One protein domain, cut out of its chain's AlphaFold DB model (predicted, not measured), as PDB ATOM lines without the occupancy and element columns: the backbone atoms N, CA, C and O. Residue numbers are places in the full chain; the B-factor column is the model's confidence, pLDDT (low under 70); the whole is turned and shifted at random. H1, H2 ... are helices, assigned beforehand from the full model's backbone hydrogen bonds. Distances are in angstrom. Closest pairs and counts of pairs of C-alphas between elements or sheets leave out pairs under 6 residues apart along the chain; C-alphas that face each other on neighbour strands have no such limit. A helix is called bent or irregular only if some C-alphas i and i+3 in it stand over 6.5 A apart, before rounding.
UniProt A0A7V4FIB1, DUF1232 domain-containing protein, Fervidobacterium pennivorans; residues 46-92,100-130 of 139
ATOM      1  N   GLU A  46      -3.329  32.912  -7.271       87.62
ATOM      2  CA  GLU A  46      -2.398  33.123  -8.386       87.62
ATOM      3  C   GLU A  46      -1.787  34.528  -8.356       87.62
ATOM      4  O   GLU A  46      -0.570  34.673  -8.459       87.62
ATOM      5  N   VAL A  47      -2.608  35.545  -8.089       85.81
ATOM      6  CA  VAL A  47      -2.161  36.942  -7.959       85.81
ATOM      7  C   VAL A  47      -1.133  37.093  -6.834       85.81
ATOM      8  O   VAL A  47      -0.127  37.780  -6.994       85.81
ATOM      9  N   VAL A  48      -1.337  36.391  -5.716       87.88
ATOM     10  CA  VAL A  48      -0.400  36.396  -4.583       87.88
ATOM     11  C   VAL A  48       0.939  35.780  -4.988       87.88
ATOM     12  O   VAL A  48       1.989  36.330  -4.669       87.88
ATOM     13  N   LYS A  49       0.927  34.668  -5.733       91.38
ATOM     14  CA  LYS A  49       2.156  34.040  -6.245       91.38
ATOM     15  C   LYS A  49       2.912  34.976  -7.185       91.38
ATOM     16  O   LYS A  49       4.120  35.123  -7.036       91.38
ATOM     17  N   VAL A  50       2.206  35.636  -8.103       91.75
ATOM     18  CA  VAL A  50       2.793  36.626  -9.020       91.75
ATOM     19  C   VAL A  50       3.433  37.777  -8.245       91.75
ATOM     20  O   VAL A  50       4.590  38.110  -8.497       91.75
ATOM     21  N   ALA A  51       2.734  38.332  -7.252       90.88
ATOM     22  CA  ALA A  51       3.281  39.388  -6.404       90.88
ATOM     23  C   ALA A  51       4.540  38.927  -5.647       90.88
ATOM     24  O   ALA A  51       5.530  39.654  -5.581       90.88
ATOM     25  N   LEU A  52       4.553  37.699  -5.118       92.94
ATOM     26  CA  LEU A  52       5.737  37.136  -4.461       92.94
ATOM     27  C   LEU A  52       6.910  36.946  -5.429       92.94
ATOM     28  O   LEU A  52       8.050  37.232  -5.065       92.94
ATOM     29  N   ASP A  53       6.655  36.494  -6.656       94.75
ATOM     30  CA  ASP A  53       7.696  36.377  -7.677       94.75
ATOM     31  C   ASP A  53       8.296  37.739  -8.020       94.75
ATOM     32  O   ASP A  53       9.518  37.858  -8.091       94.75
ATOM     33  N   PHE A  54       7.464  38.774  -8.131       94.81
ATOM     34  CA  PHE A  54       7.896  40.158  -8.327       94.81
ATOM     35  C   PHE A  54       8.829  40.619  -7.199       94.81
ATOM     36  O   PHE A  54       9.949  41.062  -7.466       94.81
ATOM     37  N   PHE A  55       8.416  40.454  -5.937       94.69
ATOM     38  CA  PHE A  55       9.249  40.794  -4.779       94.69
ATOM     39  C   PHE A  55      10.580  40.035  -4.773       94.69
ATOM     40  O   PHE A  55      11.639  40.632  -4.561       94.69
ATOM     41  N   ASN A  56      10.543  38.722  -5.010       94.81
ATOM     42  CA  ASN A  56      11.742  37.890  -4.989       94.81
ATOM     43  C   ASN A  56      12.699  38.252  -6.132       94.81
ATOM     44  O   ASN A  56      13.904  38.347  -5.905       94.81
ATOM     45  N   MET A  57      12.171  38.512  -7.329       95.31
ATOM     46  CA  MET A  57      12.967  38.897  -8.490       95.31
ATOM     47  C   MET A  57      13.657  40.246  -8.277       95.31
ATOM     48  O   MET A  57      14.856  40.359  -8.529       95.31
ATOM     49  N   VAL A  58      12.951  41.246  -7.733       94.88
ATOM     50  CA  VAL A  58      13.560  42.535  -7.356       94.88
ATOM     51  C   VAL A  58      14.645  42.328  -6.301       94.88
ATOM     52  O   VAL A  58      15.750  42.848  -6.445       94.88
ATOM     53  N   LYS A  59      14.380  41.526  -5.264       94.75
ATOM     54  CA  LYS A  59      15.361  41.227  -4.211       94.75
ATOM     55  C   LYS A  59      16.626  40.562  -4.764       94.75
ATOM     56  O   LYS A  59      17.733  40.964  -4.397       94.75
ATOM     57  N   ASP A  60      16.483  39.561  -5.628       94.94
ATOM     58  CA  ASP A  60      17.615  38.841  -6.218       94.94
ATOM     59  C   ASP A  60      18.371  39.694  -7.245       94.94
ATOM     60  O   ASP A  60      19.597  39.582  -7.341       94.94
ATOM     61  N   TYR A  61      17.680  40.601  -7.942       94.25
ATOM     62  CA  TYR A  61      18.299  41.599  -8.812       94.25
ATOM     63  C   TYR A  61      19.144  42.603  -8.019       94.25
ATOM     64  O   TYR A  61      20.319  42.810  -8.333       94.25
ATOM     65  N   LEU A  62      18.589  43.169  -6.940       92.50
ATOM     66  CA  LEU A  62      19.297  44.101  -6.052       92.50
ATOM     67  C   LEU A  62      20.472  43.436  -5.326       92.50
ATOM     68  O   LEU A  62      21.506  44.064  -5.117       92.50
ATOM     69  N   SER A  63      20.349  42.147  -5.001       93.00
ATOM     70  CA  SER A  63      21.428  41.348  -4.402       93.00
ATOM     71  C   SER A  63      22.477  40.883  -5.422       93.00
ATOM     72  O   SER A  63      23.360  40.106  -5.067       93.00
ATOM     73  N   ALA A  64      22.364  41.297  -6.691       90.69
ATOM     74  CA  ALA A  64      23.204  40.867  -7.809       90.69
ATOM     75  C   ALA A  64      23.241  39.341  -8.052       90.69
ATOM     76  O   ALA A  64      24.107  38.868  -8.785       90.69
ATOM     77  N   LYS A  65      22.290  38.582  -7.491       89.94
ATOM     78  CA  LYS A  65      22.171  37.125  -7.669       89.94
ATOM     79  C   LYS A  65      21.573  36.764  -9.026       89.94
ATOM     80  O   LYS A  65      21.957  35.757  -9.610       89.94
ATOM     81  N   TYR A  66      20.661  37.595  -9.530       90.88
ATOM     82  CA  TYR A  66      20.006  37.401 -10.820       90.88
ATOM     83  C   TYR A  66      20.051  38.687 -11.650       90.88
ATOM     84  O   TYR A  66      19.353  39.649 -11.350       90.88
ATOM     85  N   LYS A  67      20.880  38.714 -12.702       89.62
ATOM     86  CA  LYS A  67      20.992  39.854 -13.638       89.62
ATOM     87  C   LYS A  67      20.564  39.526 -15.069       89.62
ATOM     88  O   LYS A  67      20.637  40.392 -15.933       89.62
ATOM     89  N   ASN A  68      20.109  38.298 -15.318       89.19
ATOM     90  CA  ASN A  68      19.647  37.857 -16.632       89.19
ATOM     91  C   ASN A  68      18.199  38.305 -16.886       89.19
ATOM     92  O   ASN A  68      17.288  37.492 -16.988       89.19
ATOM     93  N   VAL A  69      17.976  39.617 -16.878       91.38
ATOM     94  CA  VAL A  69      16.674  40.239 -17.131       91.38
ATOM     95  C   VAL A  69      16.882  41.673 -17.627       91.38
ATOM     96  O   VAL A  69      17.770  42.368 -17.117       91.38
ATOM     97  N   PRO A  70      16.070  42.159 -18.582       92.44
ATOM     98  CA  PRO A  70      16.077  43.565 -18.960       92.44
ATOM     99  C   PRO A  70      15.813  44.489 -17.763       92.44
ATOM    100  O   PRO A  70      14.890  44.278 -16.977       92.44
ATOM    101  N   THR A  71      16.561  45.589 -17.654       91.00
ATOM    102  CA  THR A  71      16.324  46.599 -16.604       91.00
ATOM    103  C   THR A  71      14.902  47.169 -16.666       91.00
ATOM    104  O   THR A  71      14.317  47.466 -15.628       91.00
ATOM    105  N   GLY A  72      14.313  47.261 -17.867       92.44
ATOM    106  CA  GLY A  72      12.923  47.684 -18.057       92.44
ATOM    107  C   GLY A  72      11.912  46.795 -17.326       92.44
ATOM    108  O   GLY A  72      10.972  47.314 -16.732       92.44
ATOM    109  N   THR A  73      12.145  45.482 -17.283       93.81
ATOM    110  CA  THR A  73      11.310  44.524 -16.545       93.81
ATOM    111  C   THR A  73      11.362  44.788 -15.046       93.81
ATOM    112  O   THR A  73      10.326  44.849 -14.394       93.81
ATOM    113  N   ILE A  74      12.553  45.037 -14.495       95.00
ATOM    114  CA  ILE A  74      12.711  45.367 -13.071       95.00
ATOM    115  C   ILE A  74      12.014  46.685 -12.724       95.00
ATOM    116  O   ILE A  74      11.325  46.761 -11.710       95.00
ATOM    117  N   ILE A  75      12.139  47.705 -13.578       94.56
ATOM    118  CA  ILE A  75      11.436  48.983 -13.396       94.56
ATOM    119  C   ILE A  75       9.916  48.764 -13.419       94.56
ATOM    120  O   ILE A  75       9.226  49.264 -12.534       94.56
ATOM    121  N   ALA A  76       9.397  47.988 -14.375       93.75
ATOM    122  CA  ALA A  76       7.969  47.681 -14.468       93.75
ATOM    123  C   ALA A  76       7.447  46.949 -13.221       93.75
ATOM    124  O   ALA A  76       6.395  47.311 -12.694       93.75
ATOM    125  N   ILE A  77       8.208  45.976 -12.709       94.00
ATOM    126  CA  ILE A  77       7.882  45.278 -11.460       94.00
ATOM    127  C   ILE A  77       7.856  46.255 -10.281       94.00
ATOM    128  O   ILE A  77       6.906  46.243  -9.504       94.00
ATOM    129  N   ILE A  78       8.870  47.114 -10.142       91.94
ATOM    130  CA  ILE A  78       8.929  48.096  -9.051       91.94
ATOM    131  C   ILE A  78       7.723  49.036  -9.109       91.94
ATOM    132  O   ILE A  78       7.102  49.269  -8.078       91.94
ATOM    133  N   VAL A  79       7.349  49.530 -10.292       90.62
ATOM    134  CA  VAL A  79       6.154  50.372 -10.465       90.62
ATOM    135  C   VAL A  79       4.884  49.624 -10.047       90.62
ATOM    136  O   VAL A  79       4.085  50.180  -9.302       90.62
ATOM    137  N   ALA A  80       4.718  48.360 -10.454       89.56
ATOM    138  CA  ALA A  80       3.569  47.542 -10.056       89.56
ATOM    139  C   ALA A  80       3.502  47.310  -8.535       89.56
ATOM    140  O   ALA A  80       2.431  47.373  -7.938       89.56
ATOM    141  N   LEU A  81       4.648  47.068  -7.892       89.31
ATOM    142  CA  LEU A  81       4.730  46.879  -6.443       89.31
ATOM    143  C   LEU A  81       4.503  48.188  -5.675       89.31
ATOM    144  O   LEU A  81       3.863  48.175  -4.630       89.31
ATOM    145  N   LEU A  82       5.003  49.318  -6.179       86.69
ATOM    146  CA  LEU A  82       4.743  50.635  -5.593       86.69
ATOM    147  C   LEU A  82       3.279  51.046  -5.741       86.69
ATOM    148  O   LEU A  82       2.772  51.715  -4.850       86.69
ATOM    149  N   TYR A  83       2.610  50.629  -6.819       78.62
ATOM    150  CA  TYR A  83       1.166  50.793  -6.974       78.62
ATOM    151  C   TYR A  83       0.424  50.044  -5.857       78.62
ATOM    152  O   TYR A  83      -0.321  50.659  -5.106       78.62
ATOM    153  N   LEU A  84       0.764  48.765  -5.636       76.50
ATOM    154  CA  LEU A  84       0.197  47.938  -4.560       76.50
ATOM    155  C   LEU A  84       0.471  48.478  -3.139       76.50
ATOM    156  O   LEU A  84      -0.320  48.254  -2.225       76.50
ATOM    157  N   LEU A  85       1.621  49.126  -2.922       74.44
ATOM    158  CA  LEU A  85       2.061  49.627  -1.610       74.44
ATOM    159  C   LEU A  85       1.797  51.130  -1.402       74.44
ATOM    160  O   LEU A  85       2.125  51.672  -0.343       74.44
ATOM    161  N   GLY A  86       1.271  51.823  -2.410       66.50
ATOM    162  CA  GLY A  86       1.131  53.272  -2.418       66.50
ATOM    163  C   GLY A  86      -0.089  53.753  -1.619       66.50
ATOM    164  O   GLY A  86      -1.164  53.175  -1.734       66.50
ATOM    165  N   PRO A  87       0.007  54.864  -0.866       55.31
ATOM    166  CA  PRO A  87      -1.115  55.441  -0.116       55.31
ATOM    167  C   PRO A  87      -2.177  56.143  -0.992       55.31
ATOM    168  O   PRO A  87      -3.045  56.824  -0.454       55.31
ATOM    169  N   ILE A  88      -2.093  56.048  -2.325       57.81
ATOM    170  CA  ILE A  88      -2.862  56.895  -3.255       57.81
ATOM    171  C   ILE A  88      -4.203  56.262  -3.672       57.81
ATOM    172  O   ILE A  88      -5.130  57.018  -3.938       57.81
ATOM    173  N   ASP A  89      -4.373  54.937  -3.596       56.94
ATOM    174  CA  ASP A  89      -5.680  54.280  -3.835       56.94
ATOM    175  C   ASP A  89      -6.487  54.022  -2.545       56.94
ATOM    176  O   ASP A  89      -7.436  53.246  -2.487       56.94
ATOM    177  N   LEU A  90      -6.148  54.760  -1.483       49.12
ATOM    178  CA  LEU A  90      -6.934  54.896  -0.253       49.12
ATOM    179  C   LEU A  90      -7.974  56.025  -0.355       49.12
ATOM    180  O   LEU A  90      -8.344  56.602   0.667       49.12
ATOM    181  N   ILE A  91      -8.454  56.364  -1.560       52.00
ATOM    182  CA  ILE A  91      -9.652  57.201  -1.684       52.00
ATOM    183  C   ILE A  91     -10.824  56.339  -1.196       52.00
ATOM    184  O   ILE A  91     -11.197  55.374  -1.864       52.00
ATOM    185  N   PRO A  92     -11.392  56.626  -0.012       47.66
ATOM    186  CA  PRO A  92     -12.416  55.792   0.573       47.66
ATOM    187  C   PRO A  92     -13.751  56.169  -0.061       47.66
ATOM    188  O   PRO A  92     -14.551  56.881   0.541       47.66
ATOM    189  N   PHE A 100     -10.642  46.477  -4.961       60.25
ATOM    190  CA  PHE A 100      -9.331  45.836  -5.199       60.25
ATOM    191  C   PHE A 100      -9.093  45.445  -6.662       60.25
ATOM    192  O   PHE A 100      -8.135  44.747  -6.987       60.25
ATOM    193  N   SER A 101     -10.015  45.795  -7.559       65.69
ATOM    194  CA  SER A 101      -9.947  45.333  -8.947       65.69
ATOM    195  C   SER A 101      -8.855  46.034  -9.754       65.69
ATOM    196  O   SER A 101      -8.303  45.391 -10.643       65.69
ATOM    197  N   ASP A 102      -8.534  47.296  -9.449       73.88
ATOM    198  CA  ASP A 102      -7.573  48.081 -10.236       73.88
ATOM    199  C   ASP A 102      -6.114  47.713  -9.907       73.88
ATOM    200  O   ASP A 102      -5.332  47.426 -10.811       73.88
ATOM    201  N   ASP A 103      -5.778  47.525  -8.625       74.12
ATOM    202  CA  ASP A 103      -4.464  47.013  -8.192       74.12
ATOM    203  C   ASP A 103      -4.139  45.640  -8.787       74.12
ATOM    204  O   ASP A 103      -3.049  45.382  -9.308       74.12
ATOM    205  N   VAL A 104      -5.113  44.727  -8.722       80.50
ATOM    206  CA  VAL A 104      -4.957  43.372  -9.251       80.50
ATOM    207  C   VAL A 104      -4.849  43.408 -10.775       80.50
ATOM    208  O   VAL A 104      -4.053  42.659 -11.347       80.50
ATOM    209  N   ALA A 105      -5.609  44.283 -11.439       82.62
ATOM    210  CA  ALA A 105      -5.502  44.474 -12.879       82.62
ATOM    211  C   ALA A 105      -4.113  44.991 -13.272       82.62
ATOM    212  O   ALA A 105      -3.544  44.474 -14.231       82.62
ATOM    213  N   MET A 106      -3.531  45.923 -12.513       85.31
ATOM    214  CA  MET A 106      -2.183  46.440 -12.751       85.31
ATOM    215  C   MET A 106      -1.111  45.348 -12.604       85.31
ATOM    216  O   MET A 106      -0.276  45.178 -13.496       85.31
ATOM    217  N   ILE A 107      -1.159  44.545 -11.531       88.12
ATOM    218  CA  ILE A 107      -0.226  43.419 -11.329       88.12
ATOM    219  C   ILE A 107      -0.340  42.406 -12.468       88.12
ATOM    220  O   ILE A 107       0.675  42.005 -13.042       88.12
ATOM    221  N   MET A 108      -1.564  42.003 -12.814       88.94
ATOM    222  CA  MET A 108      -1.794  41.025 -13.878       88.94
ATOM    223  C   MET A 108      -1.416  41.576 -15.253       88.94
ATOM    224  O   MET A 108      -0.849  40.848 -16.061       88.94
ATOM    225  N   PHE A 109      -1.661  42.860 -15.513       89.94
ATOM    226  CA  PHE A 109      -1.255  43.524 -16.748       89.94
ATOM    227  C   PHE A 109       0.265  43.534 -16.907       89.94
ATOM    228  O   PHE A 109       0.776  43.162 -17.964       89.94
ATOM    229  N   VAL A 110       0.998  43.922 -15.856       92.75
ATOM    230  CA  VAL A 110       2.463  43.883 -15.882       92.75
ATOM    231  C   VAL A 110       2.939  42.447 -16.046       92.75
ATOM    232  O   VAL A 110       3.756  42.199 -16.927       92.75
ATOM    233  N   TYR A 111       2.383  41.492 -15.295       93.38
ATOM    234  CA  TYR A 111       2.727  40.075 -15.419       93.38
ATOM    235  C   TYR A 111       2.546  39.547 -16.844       93.38
ATOM    236  O   TYR A 111       3.467  38.931 -17.367       93.38
ATOM    237  N   GLU A 112       1.425  39.836 -17.503       92.19
ATOM    238  CA  GLU A 112       1.189  39.468 -18.907       92.19
ATOM    239  C   GLU A 112       2.264  40.048 -19.843       92.19
ATOM    240  O   GLU A 112       2.700  39.378 -20.779       92.19
ATOM    241  N   LYS A 113       2.756  41.265 -19.575       93.31
ATOM    242  CA  LYS A 113       3.824  41.900 -20.367       93.31
ATOM    243  C   LYS A 113       5.202  41.283 -20.148       93.31
ATOM    244  O   LYS A 113       5.983  41.248 -21.094       93.31
ATOM    245  N   ILE A 114       5.501  40.814 -18.937       94.88
ATOM    246  CA  ILE A 114       6.832  40.304 -18.553       94.88
ATOM    247  C   ILE A 114       6.841  38.799 -18.266       94.88
ATOM    248  O   ILE A 114       7.753  38.277 -17.624       94.88
ATOM    249  N   LYS A 115       5.805  38.087 -18.710       94.44
ATOM    250  CA  LYS A 115       5.552  36.688 -18.352       94.44
ATOM    251  C   LYS A 115       6.754  35.788 -18.619       94.44
ATOM    252  O   LYS A 115       7.105  34.972 -17.772       94.44
ATOM    253  N   GLN A 116       7.399  35.973 -19.769       94.00
ATOM    254  CA  GLN A 116       8.577  35.202 -20.150       94.00
ATOM    255  C   GLN A 116       9.737  35.407 -19.164       94.00
ATOM    256  O   GLN A 116      10.307  34.427 -18.687       94.00
ATOM    257  N   ASP A 117      10.030  36.652 -18.787       93.94
ATOM    258  CA  ASP A 117      11.106  36.971 -17.843       93.94
ATOM    259  C   ASP A 117      10.851  36.345 -16.462       93.94
ATOM    260  O   ASP A 117      11.766  35.828 -15.816       93.94
ATOM    261  N   ILE A 118       9.589  36.343 -16.015       95.06
ATOM    262  CA  ILE A 118       9.178  35.705 -14.758       95.06
ATOM    263  C   ILE A 118       9.314  34.183 -14.837       95.06
ATOM    264  O   ILE A 118       9.740  33.547 -13.871       95.06
ATOM    265  N   GLU A 119       8.968  33.569 -15.967       94.56
ATOM    266  CA  GLU A 119       9.139  32.129 -16.166       94.56
ATOM    267  C   GLU A 119      10.617  31.717 -16.169       94.56
ATOM    268  O   GLU A 119      10.971  30.707 -15.554       94.56
ATOM    269  N   GLU A 120      11.486  32.495 -16.814       94.31
ATOM    270  CA  GLU A 120      12.938  32.290 -16.796       94.31
ATOM    271  C   GLU A 120      13.504  32.431 -15.378       94.31
ATOM    272  O   GLU A 120      14.216  31.541 -14.900       94.31
ATOM    273  N   TYR A 121      13.088  33.471 -14.654       95.00
ATOM    274  CA  TYR A 121      13.449  33.664 -13.254       95.00
ATOM    275  C   TYR A 121      12.996  32.494 -12.364       95.00
ATOM    276  O   TYR A 121      13.787  31.966 -11.579       95.00
ATOM    277  N   ARG A 122      11.752  32.017 -12.516       94.44
ATOM    278  CA  ARG A 122      11.231  30.852 -11.774       94.44
ATOM    279  C   ARG A 122      12.050  29.587 -12.045       94.44
ATOM    280  O   ARG A 122      12.270  28.803 -11.121       94.44
ATOM    281  N   LYS A 123      12.497  29.365 -13.288       94.44
ATOM    282  CA  LYS A 123      13.361  28.223 -13.645       94.44
ATOM    283  C   LYS A 123      14.715  28.324 -12.948       94.44
ATOM    284  O   LYS A 123      15.121  27.367 -12.294       94.44
ATOM    285  N   TRP A 124      15.357  29.489 -13.019       94.38
ATOM    286  CA  TRP A 124      16.623  29.745 -12.330       94.38
ATOM    287  C   TRP A 124      16.498  29.567 -10.809       94.38
ATOM    288  O   TRP A 124      17.324  28.907 -10.181       94.38
ATOM    289  N   LYS A 125      15.420  30.081 -10.203       91.50
ATOM    290  CA  LYS A 125      15.196  29.977  -8.756       91.50
ATOM    291  C   LYS A 125      15.048  28.526  -8.295       91.50
ATOM    292  O   LYS A 125      15.585  28.159  -7.254       91.50
ATOM    293  N   LYS A 126      14.356  27.693  -9.083       92.19
ATOM    294  CA  LYS A 126      14.211  26.255  -8.808       92.19
ATOM    295  C   LYS A 126      15.543  25.508  -8.860       92.19
ATOM    296  O   LYS A 126      15.740  24.622  -8.037       92.19
ATOM    297  N   GLN A 127      16.436  25.869  -9.783       90.25
ATOM    298  CA  GLN A 127      17.774  25.271  -9.871       90.25
ATOM    299  C   GLN A 127      18.592  25.570  -8.607       90.25
ATOM    300  O   GLN A 127      19.112  24.651  -7.988       90.25
ATOM    301  N   GLN A 128      18.580  26.822  -8.141       84.62
ATOM    302  CA  GLN A 128      19.269  27.228  -6.905       84.62
ATOM    303  C   GLN A 128      18.770  26.461  -5.667       84.62
ATOM    304  O   GLN A 128      19.552  26.090  -4.805       84.62
ATOM    305  N   THR A 129      17.461  26.197  -5.571       77.00
ATOM    306  CA  THR A 129      16.892  25.451  -4.430       77.00
ATOM    307  C   THR A 129      17.224  23.953  -4.465       77.00
ATOM    308  O   THR A 129      17.198  23.309  -3.422       77.00
ATOM    309  N   GLN A 130      17.522  23.381  -5.637       63.41
ATOM    310  CA  GLN A 130      17.923  21.973  -5.753       63.41
ATOM    311  C   GLN A 130      19.395  21.757  -5.379       63.41
ATOM    312  O   GLN A 130      19.696  20.766  -4.711       63.41
TER     313      GLN A 130
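What this domain is: This is residues 46 to 92 and 100 to 130 of the 139 residues of the protein "DUF1232 domain-containing protein" of Fervidobacterium pennivorans (UniProt A0A7V4FIB1). One long helix, H3, is bent into an L of two arms, H3a and H3b; H2 runs side by side with H3a, and H1 crosses the opening of the L, touching both arms and H2. The length runs from Pro 92, where the printed stretch after H2 breaks off at the cut, to the far end of H3b at Gln 130. The printed part has 78 residues with three named helices, in the order H1, H2, H3, and no named strand: the class is all helix. It is compact, with a radius of gyration of the C-alphas of 13.0 A and spans of 45 by 22 by 20 A.

Where its parts are: H3, residues 101 to 130, was assigned as one helix by its hydrogen bonds but is bent: C-alphas 113 and 116 are 8.2 A apart. Its arms are H3a, residues 101 to 113, 18.2 A long, and H3b, residues 116 to 130, 21.7 A long, ending at C-alpha 130 (17.923, 21.973, -5.753). H2 is residues 71 to 85, 20.9 A. H1 is residues 46 to 62, 24.4 A, from C-alpha 46 (-2.398, 33.123, -8.386).

How they stand to each other: H3a and H3b stand about perpendicular, at 83 degrees. H2 touches H3a at a shallow tilt of 12 degrees, opposite ways; their closest C-alphas, Ala 80 and Ile 107, are 5.7 A apart. H1 touches H2 at a steep tilt of 55 degrees, closest at C-alphas 54 and 77, 6.0 A. With residues 47 to 51 alone H1 touches H3a, closest at C-alphas 47 and 104, 7.1 A. With residues 53 to 57 alone it touches H3b, about perpendicular at 75 degrees, closest at C-alphas 57 and 121, 7.1 A. In H1, H2, H3a and H3b every O i to N i+4 pair is within hydrogen-bond range.

The domain as a whole: The C-alphas of Pro 92 and Gln 130 are the two farthest apart, 45.9 A. Residues 93 to 99 are not printed; C-alphas 92 and 100 are 11.9 A apart across this cut. The link from H1 to H2 is short. Mean pLDDT of the printed part is 86.1; residues 86 to 92, 100 to 101 and 130 are under 70.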